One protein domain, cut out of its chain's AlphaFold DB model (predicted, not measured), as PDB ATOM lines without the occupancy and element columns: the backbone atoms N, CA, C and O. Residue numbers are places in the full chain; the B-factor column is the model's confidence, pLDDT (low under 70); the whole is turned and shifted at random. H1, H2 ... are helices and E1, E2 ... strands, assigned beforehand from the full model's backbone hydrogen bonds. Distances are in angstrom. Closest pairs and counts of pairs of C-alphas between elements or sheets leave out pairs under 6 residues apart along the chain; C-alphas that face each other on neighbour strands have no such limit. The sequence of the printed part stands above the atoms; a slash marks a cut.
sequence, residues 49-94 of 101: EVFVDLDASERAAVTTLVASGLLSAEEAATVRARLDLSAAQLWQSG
ATOM      1  N   GLU A  49     -25.227  32.300   0.371       86.50
ATOM      2  CA  GLU A  49     -24.540  32.257  -0.922       86.50
ATOM      3  C   GLU A  49     -25.012  33.385  -1.851       86.50
ATOM      4  O   GLU A  49     -26.210  33.570  -2.074       86.50
ATOM      5  N   VAL A  50     -24.064  34.126  -2.428       88.12
ATOM      6  CA  VAL A  50     -24.325  35.161  -3.440       88.12
ATOM      7  C   VAL A  50     -23.458  34.944  -4.676       88.12
ATOM      8  O   VAL A  50     -22.318  34.494  -4.576       88.12
ATOM      9  N   PHE A  51     -23.995  35.279  -5.849       91.12
ATOM     10  CA  PHE A  51     -23.268  35.195  -7.115       91.12
ATOM     11  C   PHE A  51     -22.764  36.571  -7.542       91.12
ATOM     12  O   PHE A  51     -23.529  37.536  -7.548       91.12
ATOM     13  N   VAL A  52     -21.490  36.653  -7.917       94.38
ATOM     14  CA  VAL A  52     -20.833  37.886  -8.371       94.38
ATOM     15  C   VAL A  52     -20.060  37.652  -9.669       94.38
ATOM     16  O   VAL A  52     -19.898  36.517 -10.129       94.38
ATOM     17  N   ASP A  53     -19.610  38.739 -10.292       96.31
ATOM     18  CA  ASP A  53     -18.741  38.659 -11.462       96.31
ATOM     19  C   ASP A  53     -17.390  38.027 -11.121       96.31
ATOM     20  O   ASP A  53     -16.846  38.236 -10.040       96.31
ATOM     21  N   LEU A  54     -16.847  37.286 -12.088       96.81
ATOM     22  CA  LEU A  54     -15.527  36.675 -11.978       96.81
ATOM     23  C   LEU A  54     -14.436  37.741 -11.902       96.81
ATOM     24  O   LEU A  54     -14.406  38.671 -12.726       96.81
ATOM     25  N   ASP A  55     -13.487  37.545 -10.996       96.31
ATOM     26  CA  ASP A  55     -12.267  38.334 -10.961       96.31
ATOM     27  C   ASP A  55     -11.327  37.999 -12.141       96.31
ATOM     28  O   ASP A  55     -11.617  37.169 -13.011       96.31
ATOM     29  N   ALA A  56     -10.196  38.704 -12.234       97.50
ATOM     30  CA  ALA A  56      -9.254  38.532 -13.338       97.50
ATOM     31  C   ALA A  56      -8.614  37.132 -13.378       97.50
ATOM     32  O   ALA A  56      -8.415  36.580 -14.463       97.50
ATOM     33  N   SER A  57      -8.305  36.559 -12.214       97.69
ATOM     34  CA  SER A  57      -7.696  35.235 -12.090       97.69
ATOM     35  C   SER A  57      -8.705  34.146 -12.448       97.69
ATOM     36  O   SER A  57      -8.414  33.253 -13.245       97.69
ATOM     37  N   GLU A  58      -9.924  34.251 -11.927       98.00
ATOM     38  CA  GLU A  58     -11.018  33.325 -12.222       98.00
ATOM     39  C   GLU A  58     -11.382  33.340 -13.712       98.00
ATOM     40  O   GLU A  58     -11.530  32.294 -14.348       98.00
ATOM     41  N   ARG A  59     -11.446  34.527 -14.323       98.12
ATOM     42  CA  ARG A  59     -11.705  34.674 -15.760       98.12
ATOM     43  C   ARG A  59     -10.596  34.070 -16.622       98.12
ATOM     44  O   ARG A  59     -10.888  33.470 -17.660       98.12
ATOM     45  N   ALA A  60      -9.335  34.189 -16.201       98.19
ATOM     46  CA  ALA A  60      -8.212  33.536 -16.874       98.19
ATOM     47  C   ALA A  60      -8.319  32.000 -16.802       98.19
ATOM     48  O   ALA A  60      -8.057  31.310 -17.793       98.19
ATOM     49  N   ALA A  61      -8.784  31.459 -15.671       98.19
ATOM     50  CA  ALA A  61      -9.051  30.030 -15.530       98.19
ATOM     51  C   ALA A  61     -10.174  29.565 -16.474       98.19
ATOM     52  O   ALA A  61      -9.975  28.618 -17.233       98.19
ATOM     53  N   VAL A  62     -11.311  30.274 -16.519       98.19
ATOM     54  CA  VAL A  62     -12.415  29.966 -17.454       98.19
ATOM     55  C   VAL A  62     -11.944  30.022 -18.909       98.19
ATOM     56  O   VAL A  62     -12.260  29.134 -19.697       98.19
ATOM     57  N   THR A  63     -11.117  31.008 -19.259       98.19
ATOM     58  CA  THR A  63     -10.526  31.120 -20.604       98.19
ATOM     59  C   THR A  63      -9.691  29.888 -20.961       98.19
ATOM     60  O   THR A  63      -9.772  29.388 -22.081       98.19
ATOM     61  N   THR A  64      -8.930  29.357 -20.003       98.62
ATOM     62  CA  THR A  64      -8.126  28.140 -20.197       98.62
ATOM     63  C   THR A  64      -9.008  26.910 -20.423       98.62
ATOM     64  O   THR A  64      -8.697  26.091 -21.285       98.62
ATOM     65  N   LEU A  65     -10.128  26.799 -19.701       98.38
ATOM     66  CA  LEU A  65     -11.092  25.705 -19.868       98.38
ATOM     67  C   LEU A  65     -11.802  25.753 -21.227       98.38
ATOM     68  O   LEU A  65     -12.022  24.715 -21.845       98.38
ATOM     69  N   VAL A  66     -12.122  26.950 -21.723       98.56
ATOM     70  CA  VAL A  66     -12.667  27.115 -23.078       98.56
ATOM     71  C   VAL A  66     -11.619  26.745 -24.126       98.56
ATOM     72  O   VAL A  66     -11.909  25.997 -25.057       98.56
ATOM     73  N   ALA A  67     -10.378  27.212 -23.961       98.00
ATOM     74  CA  ALA A  67      -9.288  26.918 -24.889       98.00
ATOM     75  C   ALA A  67      -8.945  25.419 -24.965       98.00
ATOM     76  O   ALA A  67      -8.502  24.948 -26.011       98.00
ATOM     77  N   SER A  68      -9.164  24.664 -23.885       98.31
ATOM     78  CA  SER A  68      -8.984  23.210 -23.863       98.31
ATOM     79  C   SER A  68     -10.206  22.419 -24.343       98.31
ATOM     80  O   SER A  68     -10.128  21.196 -24.445       98.31
ATOM     81  N   GLY A  69     -11.325  23.089 -24.646       98.06
ATOM     82  CA  GLY A  69     -12.576  22.451 -25.058       98.06
ATOM     83  C   GLY A  69     -13.354  21.788 -23.918       98.06
ATOM     84  O   GLY A  69     -14.264  21.009 -24.183       98.06
ATOM     85  N   LEU A  70     -13.006  22.080 -22.658       97.94
ATOM     86  CA  LEU A  70     -13.717  21.581 -21.475       97.94
ATOM     87  C   LEU A  70     -14.979  22.388 -21.154       97.94
ATOM     88  O   LEU A  70     -15.836  21.904 -20.421       97.94
ATOM     89  N   LEU A  71     -15.083  23.606 -21.686       97.50
ATOM     90  CA  LEU A  71     -16.286  24.430 -21.655       97.50
ATOM     91  C   LEU A  71     -16.558  24.994 -23.045       97.50
ATOM     92  O   LEU A  71     -15.638  25.422 -23.746       97.50
ATOM     93  N   SER A  72     -17.828  25.062 -23.425       97.50
ATOM     94  CA  SER A  72     -18.252  25.878 -24.559       97.50
ATOM     95  C   SER A  72     -18.229  27.370 -24.205       97.50
ATOM     96  O   SER A  72     -18.274  27.770 -23.039       97.50
ATOM     97  N   ALA A  73     -18.193  28.225 -25.231       95.56
ATOM     98  CA  ALA A  73     -18.311  29.670 -25.039       95.56
ATOM     99  C   ALA A  73     -19.669  30.069 -24.428       95.56
ATOM    100  O   ALA A  73     -19.740  31.035 -23.671       95.56
ATOM    101  N   GLU A  74     -20.731  29.317 -24.737       96.69
ATOM    102  CA  GLU A  74     -22.071  29.533 -24.186       96.69
ATOM    103  C   GLU A  74     -22.109  29.222 -22.688       96.69
ATOM    104  O   GLU A  74     -22.539  30.062 -21.898       96.69
ATOM    105  N   GLU A  75     -21.566  28.074 -22.274       96.44
ATOM    106  CA  GLU A  75     -21.457  27.718 -20.856       96.44
ATOM    107  C   GLU A  75     -20.609  28.746 -20.102       96.44
ATOM    108  O   GLU A  75     -21.044  29.273 -19.076       96.44
ATOM    109  N   ALA A  76     -19.444  29.112 -20.648       96.88
ATOM    110  CA  ALA A  76     -18.544  30.096 -20.053       96.88
ATOM    111  C   ALA A  76     -19.207  31.469 -19.827       96.88
ATOM    112  O   ALA A  76     -18.918  32.127 -18.827       96.88
ATOM    113  N   ALA A  77     -20.124  31.895 -20.704       95.69
ATOM    114  CA  ALA A  77     -20.845  33.162 -20.557       95.69
ATOM    115  C   ALA A  77     -21.767  33.192 -19.319       95.69
ATOM    116  O   ALA A  77     -22.025  34.262 -18.749       95.69
ATOM    117  N   THR A  78     -22.233  32.021 -18.877       95.62
ATOM    118  CA  THR A  78     -23.136  31.875 -17.724       95.62
ATOM    119  C   THR A  78     -22.412  31.733 -16.386       95.62
ATOM    120  O   THR A  78     -23.033  31.902 -15.336       95.62
ATOM    121  N   VAL A  79     -21.098  31.482 -16.396       96.38
ATOM    122  CA  VAL A  79     -20.313  31.255 -15.175       96.38
ATOM    123  C   VAL A  79     -20.270  32.515 -14.308       96.38
ATOM    124  O   VAL A  79     -20.034  33.626 -14.792       96.38
ATOM    125  N   ARG A  80     -20.473  32.339 -13.001       95.75
ATOM    126  CA  ARG A  80     -20.352  33.380 -11.972       95.75
ATOM    127  C   ARG A  80     -19.600  32.837 -10.765       95.75
ATOM    128  O   ARG A  80     -19.677  31.641 -10.481       95.75
ATOM    129  N   ALA A  81     -18.889  33.714 -10.064       95.06
ATOM    130  CA  ALA A  81     -18.253  33.359  -8.804       95.06
ATOM    131  C   ALA A  81     -19.332  33.216  -7.731       95.06
ATOM    132  O   ALA A  81     -20.256  34.027  -7.662       95.06
ATOM    133  N   ARG A  82     -19.211  32.185  -6.892       92.50
ATOM    134  CA  ARG A  82     -20.093  31.960  -5.747       92.50
ATOM    135  C   ARG A  82     -19.348  32.333  -4.474       92.50
ATOM    136  O   ARG A  82     -18.344  31.705  -4.148       92.50
ATOM    137  N   LEU A  83     -19.856  33.326  -3.755       89.12
ATOM    138  CA  LEU A  83     -19.332  33.733  -2.458       89.12
ATOM    139  C   LEU A  83     -20.204  33.162  -1.348       89.12
ATOM    140  O   LEU A  83     -21.419  33.342  -1.359       89.12
ATOM    141  N   ASP A  84     -19.562  32.524  -0.376       86.62
ATOM    142  CA  ASP A  84     -20.190  32.107   0.872       86.62
ATOM    143  C   ASP A  84     -19.941  33.169   1.951       86.62
ATOM    144  O   ASP A  84     -18.831  33.324   2.472       86.62
ATOM    145  N   LEU A  85     -20.986  33.927   2.282       79.69
ATOM    146  CA  LEU A  85     -20.924  34.972   3.302       79.69
ATOM    147  C   LEU A  85     -21.013  34.412   4.728       79.69
ATOM    148  O   LEU A  85     -20.643  35.109   5.674       79.69
ATOM    149  N   SER A  86     -21.442  33.158   4.904       74.56
ATOM    150  CA  SER A  86     -21.470  32.516   6.222       74.56
ATOM    151  C   SER A  86     -20.052  32.303   6.761       74.56
ATOM    152  O   SER A  86     -19.783  32.568   7.938       74.56
ATOM    153  N   ALA A  87     -19.108  31.971   5.873       68.38
ATOM    154  CA  ALA A  87     -17.689  31.920   6.189       68.38
ATOM    155  C   ALA A  87     -17.184  33.283   6.685       68.38
ATOM    156  O   ALA A  87     -16.548  33.348   7.734       68.38
ATOM    157  N   ALA A  88     -17.521  34.383   6.001       65.56
ATOM    158  CA  ALA A  88     -17.116  35.735   6.401       65.56
ATOM    159  C   ALA A  88     -17.645  36.133   7.794       65.56
ATOM    160  O   ALA A  88     -16.969  36.850   8.535       65.56
ATOM    161  N   GLN A  89     -18.826  35.644   8.173       65.44
ATOM    162  CA  GLN A  89     -19.445  35.927   9.467       65.44
ATOM    163  C   GLN A  89     -18.735  35.206  10.630       65.44
ATOM    164  O   GLN A  89     -18.619  35.762  11.726       65.44
ATOM    165  N   LEU A  90     -18.159  34.021  10.390       66.56
ATOM    166  CA  LEU A  90     -17.353  33.293  11.381       66.56
ATOM    167  C   LEU A  90     -16.071  34.049  11.759       66.56
ATOM    168  O   LEU A  90     -15.733  34.126  12.939       66.56
ATOM    169  N   TRP A  91     -15.400  34.688  10.795       62.97
ATOM    170  CA  TRP A  91     -14.215  35.514  11.077       62.97
ATOM    171  C   TRP A  91     -14.549  36.775  11.885       62.97
ATOM    172  O   TRP A  91     -13.733  37.231  12.683       62.97
ATOM    173  N   GLN A  92     -15.756  37.325  11.715       65.19
ATOM    174  CA  GLN A  92     -16.219  38.509  12.453       65.19
ATOM    175  C   GLN A  92     -16.624  38.192  13.895       65.19
ATOM    176  O   GLN A  92     -16.587  39.073  14.752       65.19
ATOM    177  N   SER A  93     -16.997  36.941  14.170       71.88
ATOM    178  CA  SER A  93     -17.532  36.522  15.468       71.88
ATOM    179  C   SER A  93     -16.493  36.563  16.597       71.88
ATOM    180  O   SER A  93     -16.878  36.652  17.760       71.88
ATOM    181  N   GLY A  94     -15.190  36.551  16.273       66.00
ATOM    182  CA  GLY A  94     -14.085  36.557  17.240       66.00
ATOM    183  C   GLY A  94     -14.078  35.340  18.190       66.00
ATOM    184  O   GLY A  94     -15.082  34.643  18.338       66.00
TER     185      GLY A  94
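What this domain is: This is residues 49 to 94 of the 101 residues of an uncharacterized protein of Tetrasphaera australiensis Ben110 (UniProt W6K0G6). This is a long, thin model with a short two-stranded ribbon, E1 and E2, in the middle; beyond one end of it the chain runs out along helix H1 and comes back along the shorter H2, and beyond the other end H3 follows straight on from E2. Residues 88 to 94, most of them in H3, stand free and stick out as a tail. The printed part has 46 residues, with three named helices and two named strands in the order E1, H1, H2, E2, H3; the sheet has the order E1 - E2 and is antiparallel. The class is mixed, helices and strands. The whole is only just loose, close to extended, with a radius of gyration of the C-alphas of 14.1 A, and its outline is a rod with spans of 44 by 16 by 15 A.

Where its parts are: E1 is residues 49 to 52, 10.0 A long from first to last C-alpha, and begins at C-alpha 49 at (-24.540, 32.257, -0.922). H1 is residues 56 to 67, 16.4 A long, from C-alpha 56 at (-9.254, 38.532, -13.338). H2 is residues 73 to 78, 9.0 A. E2 is residues 81 to 84, 9.9 A. H3 is residues 85 to 92, 10.9 A, and ends at C-alpha 92 at (-16.219, 38.509, 12.453).

How they stand to each other: E1 and E2 are antiparallel neighbours, with 149 degrees between their directions. C-alphas 49 and 84 face each other at 4.7 A. N 50 and O 83 are within hydrogen-bond range at 3.0 A, and so are N 83 and O 50 at 2.8 A. H1 and H2 form a helical hairpin. They only just touch, with 3 pairs of C-alphas within 8 A, and H1 does so with residues 62 to 66 alone; the closest C-alphas are those of Val 66 and Ala 73, 6.5 A apart. They run opposite ways at a shallow tilt of 34 degrees, only just short of steep. H1 and E2 are only just apart, at 8.0 A. H3 touches no helix, and is apart from H1 and H2. The closest C-alphas of E1 and H3 are those of Glu 49 and Leu 85, 6.2 A apart. Every O i to N i+4 pair is within hydrogen-bond range in H1, against 1 of 2 in H2 and 3 of 4 in H3.

The domain as a whole: The two C-alphas farthest apart are those of Gly 69 and Gly 94, at 44.6 A. The printed part has no cut, and the links E1 to H1, H1 to H2, H2 to E2 and E2 to H3 are tight. The mean pLDDT of the printed part is 89.9; residues 87 to 92 and residue 94 are under 70.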